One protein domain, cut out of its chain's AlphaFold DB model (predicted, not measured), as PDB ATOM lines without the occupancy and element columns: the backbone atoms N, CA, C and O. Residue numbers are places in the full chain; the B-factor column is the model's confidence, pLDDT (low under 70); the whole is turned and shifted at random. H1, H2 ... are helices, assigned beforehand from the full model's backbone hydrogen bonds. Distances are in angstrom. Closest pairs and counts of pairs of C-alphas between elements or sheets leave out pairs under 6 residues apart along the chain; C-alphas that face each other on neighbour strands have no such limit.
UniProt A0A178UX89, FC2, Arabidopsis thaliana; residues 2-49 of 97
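AT A GLANCE: This is residues 2 to 49 of the 97 residues of the protein "FC2" of Arabidopsis thaliana (UniProt A0A178UX89). This domain has little regular structure: the longest helix, H3, stands at one end, with H1 near it and H2 toward the other end, and the long stretch of residues 15 to 38 winds back from H2 to H3, making a rough ring. Within that stretch residues 25 to 26 pair briefly with 29 to 30, antiparallel. The printed part has 48 residues with three named helices, H1, H2 and H3 in chain order, and no named strand; it is all helix in class, though only 17 residues are in named elements. It is only just compact, close to loose, with a radius of gyration of the C-alphas of 11.5 A and spans of 29 by 21 by 15 A.

HOW THE PARTS SIT: Look first at H3, residues 39 to 46. H1, residues 2 to 6, is close to it but not clearly touching; their closest C-alphas, Arg 4 and Val 45, are 7.1 A apart. H2, residues 11 to 14, is apart from both. In H1 and H3 every O i to N i+4 pair is within hydrogen-bond range; H2 is too short for such a pair.

IN THESE COORDINATES: Find C-alpha 39 at (9.431, 26.409, 57.686); H3 runs 10.6 A to C-alpha 46. H1 spans 5.7 A from C-alpha 2 at (-1.979, 24.668, 70.901), and H2 spans 5.2 A.

THE WHOLE: The C-alphas of Arg 19 and Pro 49 are farthest apart, 30.9 A. H1 to H2 is a tight link, H2 to H3 a long one. The printed part has no cut, and no printed residue is under 70 in pLDDT.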
ATOM      1  N   MET A   2      -1.337  24.664  69.576       96.69
ATOM      2  CA  MET A   2      -1.979  24.668  70.901       96.69
ATOM      3  C   MET A   2      -0.985  24.498  72.054       96.69
ATOM      4  O   MET A   2      -1.025  25.291  72.987       96.69
ATOM      5  N   GLU A   3      -0.011  23.586  71.942       96.25
ATOM      6  CA  GLU A   3       1.000  23.417  73.001       96.25
ATOM      7  C   GLU A   3       1.855  24.663  73.264       96.25
ATOM      8  O   GLU A   3       2.329  24.900  74.381       96.25
ATOM      9  N   ARG A   4       2.019  25.510  72.240       96.44
ATOM     10  CA  ARG A   4       2.716  26.787  72.372       96.44
ATOM     11  C   ARG A   4       1.898  27.791  73.177       96.44
ATOM     12  O   ARG A   4       2.487  28.517  73.965       96.44
ATOM     13  N   VAL A   5       0.577  27.813  73.026       97.19
ATOM     14  CA  VAL A   5      -0.296  28.795  73.689       97.19
ATOM     15  C   VAL A   5      -0.738  28.317  75.076       97.19
ATOM     16  O   VAL A   5      -0.669  29.091  76.030       97.19
ATOM     17  N   LEU A   6      -1.135  27.045  75.190       96.94
ATOM     18  CA  LEU A   6      -1.833  26.466  76.347       96.94
ATOM     19  C   LEU A   6      -0.963  25.537  77.209       96.94
ATOM     20  O   LEU A   6      -1.341  25.229  78.333       96.94
ATOM     21  N   GLY A   7       0.203  25.110  76.716       95.44
ATOM     22  CA  GLY A   7       1.025  24.087  77.374       95.44
ATOM     23  C   GLY A   7       0.797  22.679  76.804       95.44
ATOM     24  O   GLY A   7      -0.023  22.514  75.907       95.44
ATOM     25  N   PRO A   8       1.563  21.674  77.255       95.38
ATOM     26  CA  PRO A   8       1.590  20.349  76.635       95.38
ATOM     27  C   PRO A   8       0.248  19.616  76.737       95.38
ATOM     28  O   PRO A   8      -0.496  19.794  77.704       95.38
ATOM     29  N   PHE A   9      -0.031  18.741  75.771       95.56
ATOM     30  CA  PHE A   9      -1.194  17.861  75.854       95.56
ATOM     31  C   PHE A   9      -1.071  16.861  77.019       95.56
ATOM     32  O   PHE A   9       0.007  16.293  77.239       95.56
ATOM     33  N   PRO A  10      -2.180  16.556  77.723       95.19
ATOM     34  CA  PRO A  10      -2.218  15.458  78.678       95.19
ATOM     35  C   PRO A  10      -1.856  14.130  78.009       95.19
ATOM     36  O   PRO A  10      -2.419  13.751  76.978       95.19
ATOM     37  N   GLN A  11      -0.949  13.375  78.629       94.00
ATOM     38  CA  GLN A  11      -0.449  12.105  78.083       94.00
ATOM     39  C   GLN A  11      -1.567  11.084  77.840       94.00
ATOM     40  O   GLN A  11      -1.529  10.338  76.864       94.00
ATOM     41  N   GLN A  12      -2.592  11.073  78.694       93.50
ATOM     42  CA  GLN A  12      -3.761  10.204  78.536       93.50
ATOM     43  C   GLN A  12      -4.536  10.453  77.238       93.50
ATOM     44  O   GLN A  12      -5.069   9.505  76.673       93.50
ATOM     45  N   MET A  13      -4.570  11.693  76.743       94.31
ATOM     46  CA  MET A  13      -5.242  12.023  75.486       94.31
ATOM     47  C   MET A  13      -4.408  11.576  74.290       94.31
ATOM     48  O   MET A  13      -4.940  10.963  73.372       94.31
ATOM     49  N   LEU A  14      -3.091  11.803  74.333       94.88
ATOM     50  CA  LEU A  14      -2.181  11.382  73.262       94.88
ATOM     51  C   LEU A  14      -2.120   9.857  73.104       94.88
ATOM     52  O   LEU A  14      -1.897   9.366  72.005       94.88
ATOM     53  N   LYS A  15      -2.345   9.103  74.186       92.25
ATOM     54  CA  LYS A  15      -2.444   7.633  74.153       92.25
ATOM     55  C   LYS A  15      -3.781   7.113  73.616       92.25
ATOM     56  O   LYS A  15      -3.854   5.950  73.242       92.25
ATOM     57  N   LYS A  16      -4.830   7.940  73.624       92.56
ATOM     58  CA  LYS A  16      -6.202   7.580  73.227       92.56
ATOM     59  C   LYS A  16      -6.589   8.146  71.855       92.56
ATOM     60  O   LYS A  16      -7.776   8.232  71.552       92.56
ATOM     61  N   VAL A  17      -5.616   8.583  71.055       93.81
ATOM     62  CA  VAL A  17      -5.891   9.108  69.713       93.81
ATOM     63  C   VAL A  17      -6.494   8.026  68.827       93.81
ATOM     64  O   VAL A  17      -6.096   6.865  68.886       93.81
ATOM     65  N   ASP A  18      -7.475   8.410  68.019       95.06
ATOM     66  CA  ASP A  18      -8.043   7.529  67.008       95.06
ATOM     67  C   ASP A  18      -7.074   7.337  65.826       95.06
ATOM     68  O   ASP A  18      -6.120   8.098  65.632       95.06
ATOM     69  N   ARG A  19      -7.379   6.350  64.979       94.44
ATOM     70  CA  ARG A  19      -6.567   5.972  63.817       94.44
ATOM     71  C   ARG A  19      -6.320   7.117  62.824       94.44
ATOM     72  O   ARG A  19      -5.276   7.155  62.180       94.44
ATOM     73  N   HIS A  20      -7.263   8.043  62.654       94.81
ATOM     74  CA  HIS A  20      -7.090   9.183  61.748       94.81
ATOM     75  C   HIS A  20      -6.091  10.208  62.307       94.81
ATOM     76  O   HIS A  20      -5.387  10.884  61.547       94.81
ATOM     77  N   SER A  21      -6.031  10.303  63.634       94.19
ATOM     78  CA  SER A  21      -5.226  11.268  64.379       94.19
ATOM     79  C   SER A  21      -3.815  10.763  64.724       94.19
ATOM     80  O   SER A  21      -2.943  11.580  65.021       94.19
ATOM     81  N   GLU A  22      -3.548   9.454  64.630       93.56
ATOM     82  CA  GLU A  22      -2.239   8.827  64.912       93.56
ATOM     83  C   GLU A  22      -1.060   9.501  64.196       93.56
ATOM     84  O   GLU A  22       0.004   9.679  64.785       93.56
ATOM     85  N   LYS A  23      -1.252   9.958  62.951       93.69
ATOM     86  CA  LYS A  23      -0.219  10.656  62.158       93.69
ATOM     87  C   LYS A  23       0.314  11.939  62.810       93.69
ATOM     88  O   LYS A  23       1.372  12.417  62.418       93.69
ATOM     89  N   TYR A  24      -0.411  12.507  63.774       93.81
ATOM     90  CA  TYR A  24      -0.013  13.713  64.499       93.81
ATOM     91  C   TYR A  24       0.731  13.420  65.804       93.81
ATOM     92  O   TYR A  24       1.125  14.365  66.488       93.81
ATOM     93  N   VAL A  25       0.916  12.149  66.177       95.25
ATOM     94  CA  VAL A  25       1.540  11.745  67.442       95.25
ATOM     95  C   VAL A  25       2.709  10.800  67.176       95.25
ATOM     96  O   VAL A  25       2.569   9.755  66.551       95.25
ATOM     97  N   ARG A  26       3.883  11.130  67.717       93.12
ATOM     98  CA  ARG A  26       5.090  10.302  67.651       93.12
ATOM     99  C   ARG A  26       5.696  10.180  69.047       93.12
ATOM    100  O   ARG A  26       5.943  11.174  69.720       93.12
ATOM    101  N   ARG A  27       5.929   8.942  69.504       91.44
ATOM    102  CA  ARG A  27       6.534   8.637  70.823       91.44
ATOM    103  C   ARG A  27       5.823   9.329  72.005       91.44
ATOM    104  O   ARG A  27       6.468   9.844  72.913       91.44
ATOM    105  N   GLY A  28       4.488   9.355  71.983       91.06
ATOM    106  CA  GLY A  28       3.676   9.939  73.062       91.06
ATOM    107  C   GLY A  28       3.707  11.472  73.135       91.06
ATOM    108  O   GLY A  28       3.374  12.049  74.170       91.06
ATOM    109  N   ARG A  29       4.127  12.143  72.057       93.88
ATOM    110  CA  ARG A  29       4.133  13.606  71.906       93.88
ATOM    111  C   ARG A  29       3.606  13.978  70.526       93.88
ATOM    112  O   ARG A  29       3.570  13.123  69.645       93.88
ATOM    113  N   LEU A  30       3.198  15.231  70.333       94.62
ATOM    114  CA  LEU A  30       2.870  15.707  68.990       94.62
ATOM    115  C   LEU A  30       4.075  15.544  68.060       94.62
ATOM    116  O   LEU A  30       5.208  15.803  68.466       94.62
ATOM    117  N   ASP A  31       3.823  15.152  66.813       95.00
ATOM    118  CA  ASP A  31       4.840  15.098  65.763       95.00
ATOM    119  C   ASP A  31       5.181  16.511  65.262       95.00
ATOM    120  O   ASP A  31       4.853  16.925  64.152       95.00
ATOM    121  N   TRP A  32       5.774  17.310  66.142       93.69
ATOM    122  CA  TRP A  32       6.162  18.688  65.890       93.69
ATOM    123  C   TRP A  32       7.399  19.019  66.740       93.69
ATOM    124  O   TRP A  32       7.406  18.703  67.931       93.69
ATOM    125  N   PRO A  33       8.433  19.679  66.185       93.69
ATOM    126  CA  PRO A  33       8.480  20.332  64.872       93.69
ATOM    127  C   PRO A  33       8.753  19.402  63.678       93.69
ATOM    128  O   PRO A  33       8.582  19.846  62.547       93.69
ATOM    129  N   ASP A  34       9.136  18.146  63.905       91.56
ATOM    130  CA  ASP A  34       9.614  17.243  62.844       91.56
ATOM    131  C   ASP A  34       8.550  16.930  61.777       91.56
ATOM    132  O   ASP A  34       8.875  16.813  60.598       91.56
ATOM    133  N   GLY A  35       7.272  16.848  62.163       89.19
ATOM    134  CA  GLY A  35       6.137  16.668  61.250       89.19
ATOM    135  C   GLY A  35       5.534  17.969  60.703       89.19
ATOM    136  O   GLY A  35       4.408  17.962  60.203       89.19
ATOM    137  N   ALA A  36       6.216  19.116  60.822       90.50
ATOM    138  CA  ALA A  36       5.675  20.389  60.348       90.50
ATOM    139  C   ALA A  36       5.646  20.493  58.814       90.50
ATOM    140  O   ALA A  36       6.611  20.169  58.128       90.50
ATOM    141  N   THR A  37       4.557  21.046  58.274       90.94
ATOM    142  CA  THR A  37       4.328  21.160  56.822       90.94
ATOM    143  C   THR A  37       5.314  22.098  56.120       90.94
ATOM    144  O   THR A  37       5.624  21.904  54.948       90.94
ATOM    145  N   SER A  38       5.790  23.148  56.799       95.44
ATOM    146  CA  SER A  38       6.725  24.114  56.207       95.44
ATOM    147  C   SER A  38       7.514  24.906  57.250       95.44
ATOM    148  O   SER A  38       7.084  25.074  58.396       95.44
ATOM    149  N   ARG A  39       8.643  25.494  56.837       95.12
ATOM    150  CA  ARG A  39       9.431  26.409  57.686       95.12
ATOM    151  C   ARG A  39       8.634  27.640  58.119       95.12
ATOM    152  O   ARG A  39       8.821  28.123  59.234       95.12
ATOM    153  N   ASP A  40       7.735  28.129  57.274       96.38
ATOM    154  CA  ASP A  40       6.897  29.280  57.615       96.38
ATOM    155  C   ASP A  40       5.839  28.915  58.655       96.38
ATOM    156  O   ASP A  40       5.623  29.684  59.591       96.38
ATOM    157  N   SER A  41       5.279  27.701  58.591       94.25
ATOM    158  CA  SER A  41       4.388  27.193  59.642       94.25
ATOM    159  C   SER A  41       5.105  27.076  60.995       94.25
ATOM    160  O   SER A  41       4.551  27.469  62.023       94.25
ATOM    161  N   LEU A  42       6.370  26.631  61.004       95.81
ATOM    162  CA  LEU A  42       7.203  26.590  62.210       95.81
ATOM    163  C   LEU A  42       7.397  27.987  62.797       95.81
ATOM    164  O   LEU A  42       7.133  28.201  63.980       95.81
ATOM    165  N   LYS A  43       7.814  28.951  61.966       96.69
ATOM    166  CA  LYS A  43       8.001  30.346  62.387       96.69
ATOM    167  C   LYS A  43       6.707  30.945  62.931       96.69
ATOM    168  O   LYS A  43       6.747  31.608  63.964       96.69
ATOM    169  N   ALA A  44       5.577  30.707  62.266       96.38
ATOM    170  CA  ALA A  44       4.274  31.194  62.702       96.38
ATOM    171  C   ALA A  44       3.922  30.663  64.096       96.38
ATOM    172  O   ALA A  44       3.572  31.446  64.974       96.38
ATOM    173  N   VAL A  45       4.099  29.358  64.337       96.44
ATOM    174  CA  VAL A  45       3.838  28.760  65.654       96.44
ATOM    175  C   VAL A  45       4.808  29.288  66.711       96.44
ATOM    176  O   VAL A  45       4.367  29.628  67.802       96.44
ATOM    177  N   LEU A  46       6.105  29.396  66.417       95.62
ATOM    178  CA  LEU A  46       7.110  29.862  67.385       95.62
ATOM    179  C   LEU A  46       6.875  31.308  67.852       95.62
ATOM    180  O   LEU A  46       7.143  31.622  69.017       95.62
ATOM    181  N   LYS A  47       6.339  32.160  66.969       96.75
ATOM    182  CA  LYS A  47       5.970  33.551  67.271       96.75
ATOM    183  C   LYS A  47       4.749  33.681  68.179       96.75
ATOM    184  O   LYS A  47       4.523  34.763  68.712       96.75
ATOM    185  N   LEU A  48       3.967  32.617  68.370       96.81
ATOM    186  CA  LEU A  48       2.789  32.695  69.223       96.81
ATOM    187  C   LEU A  48       3.195  32.888  70.691       96.81
ATOM    188  O   LEU A  48       4.017  32.116  71.210       96.81
ATOM    189  N   PRO A  49       2.606  33.882  71.370       95.88
ATOM    190  CA  PRO A  49       2.773  34.064  72.802       95.88
ATOM    191  C   PRO A  49       1.963  33.031  73.606       95.88
ATOM    192  O   PRO A  49       1.081  32.339  73.094       95.88
TER     193      PRO A  49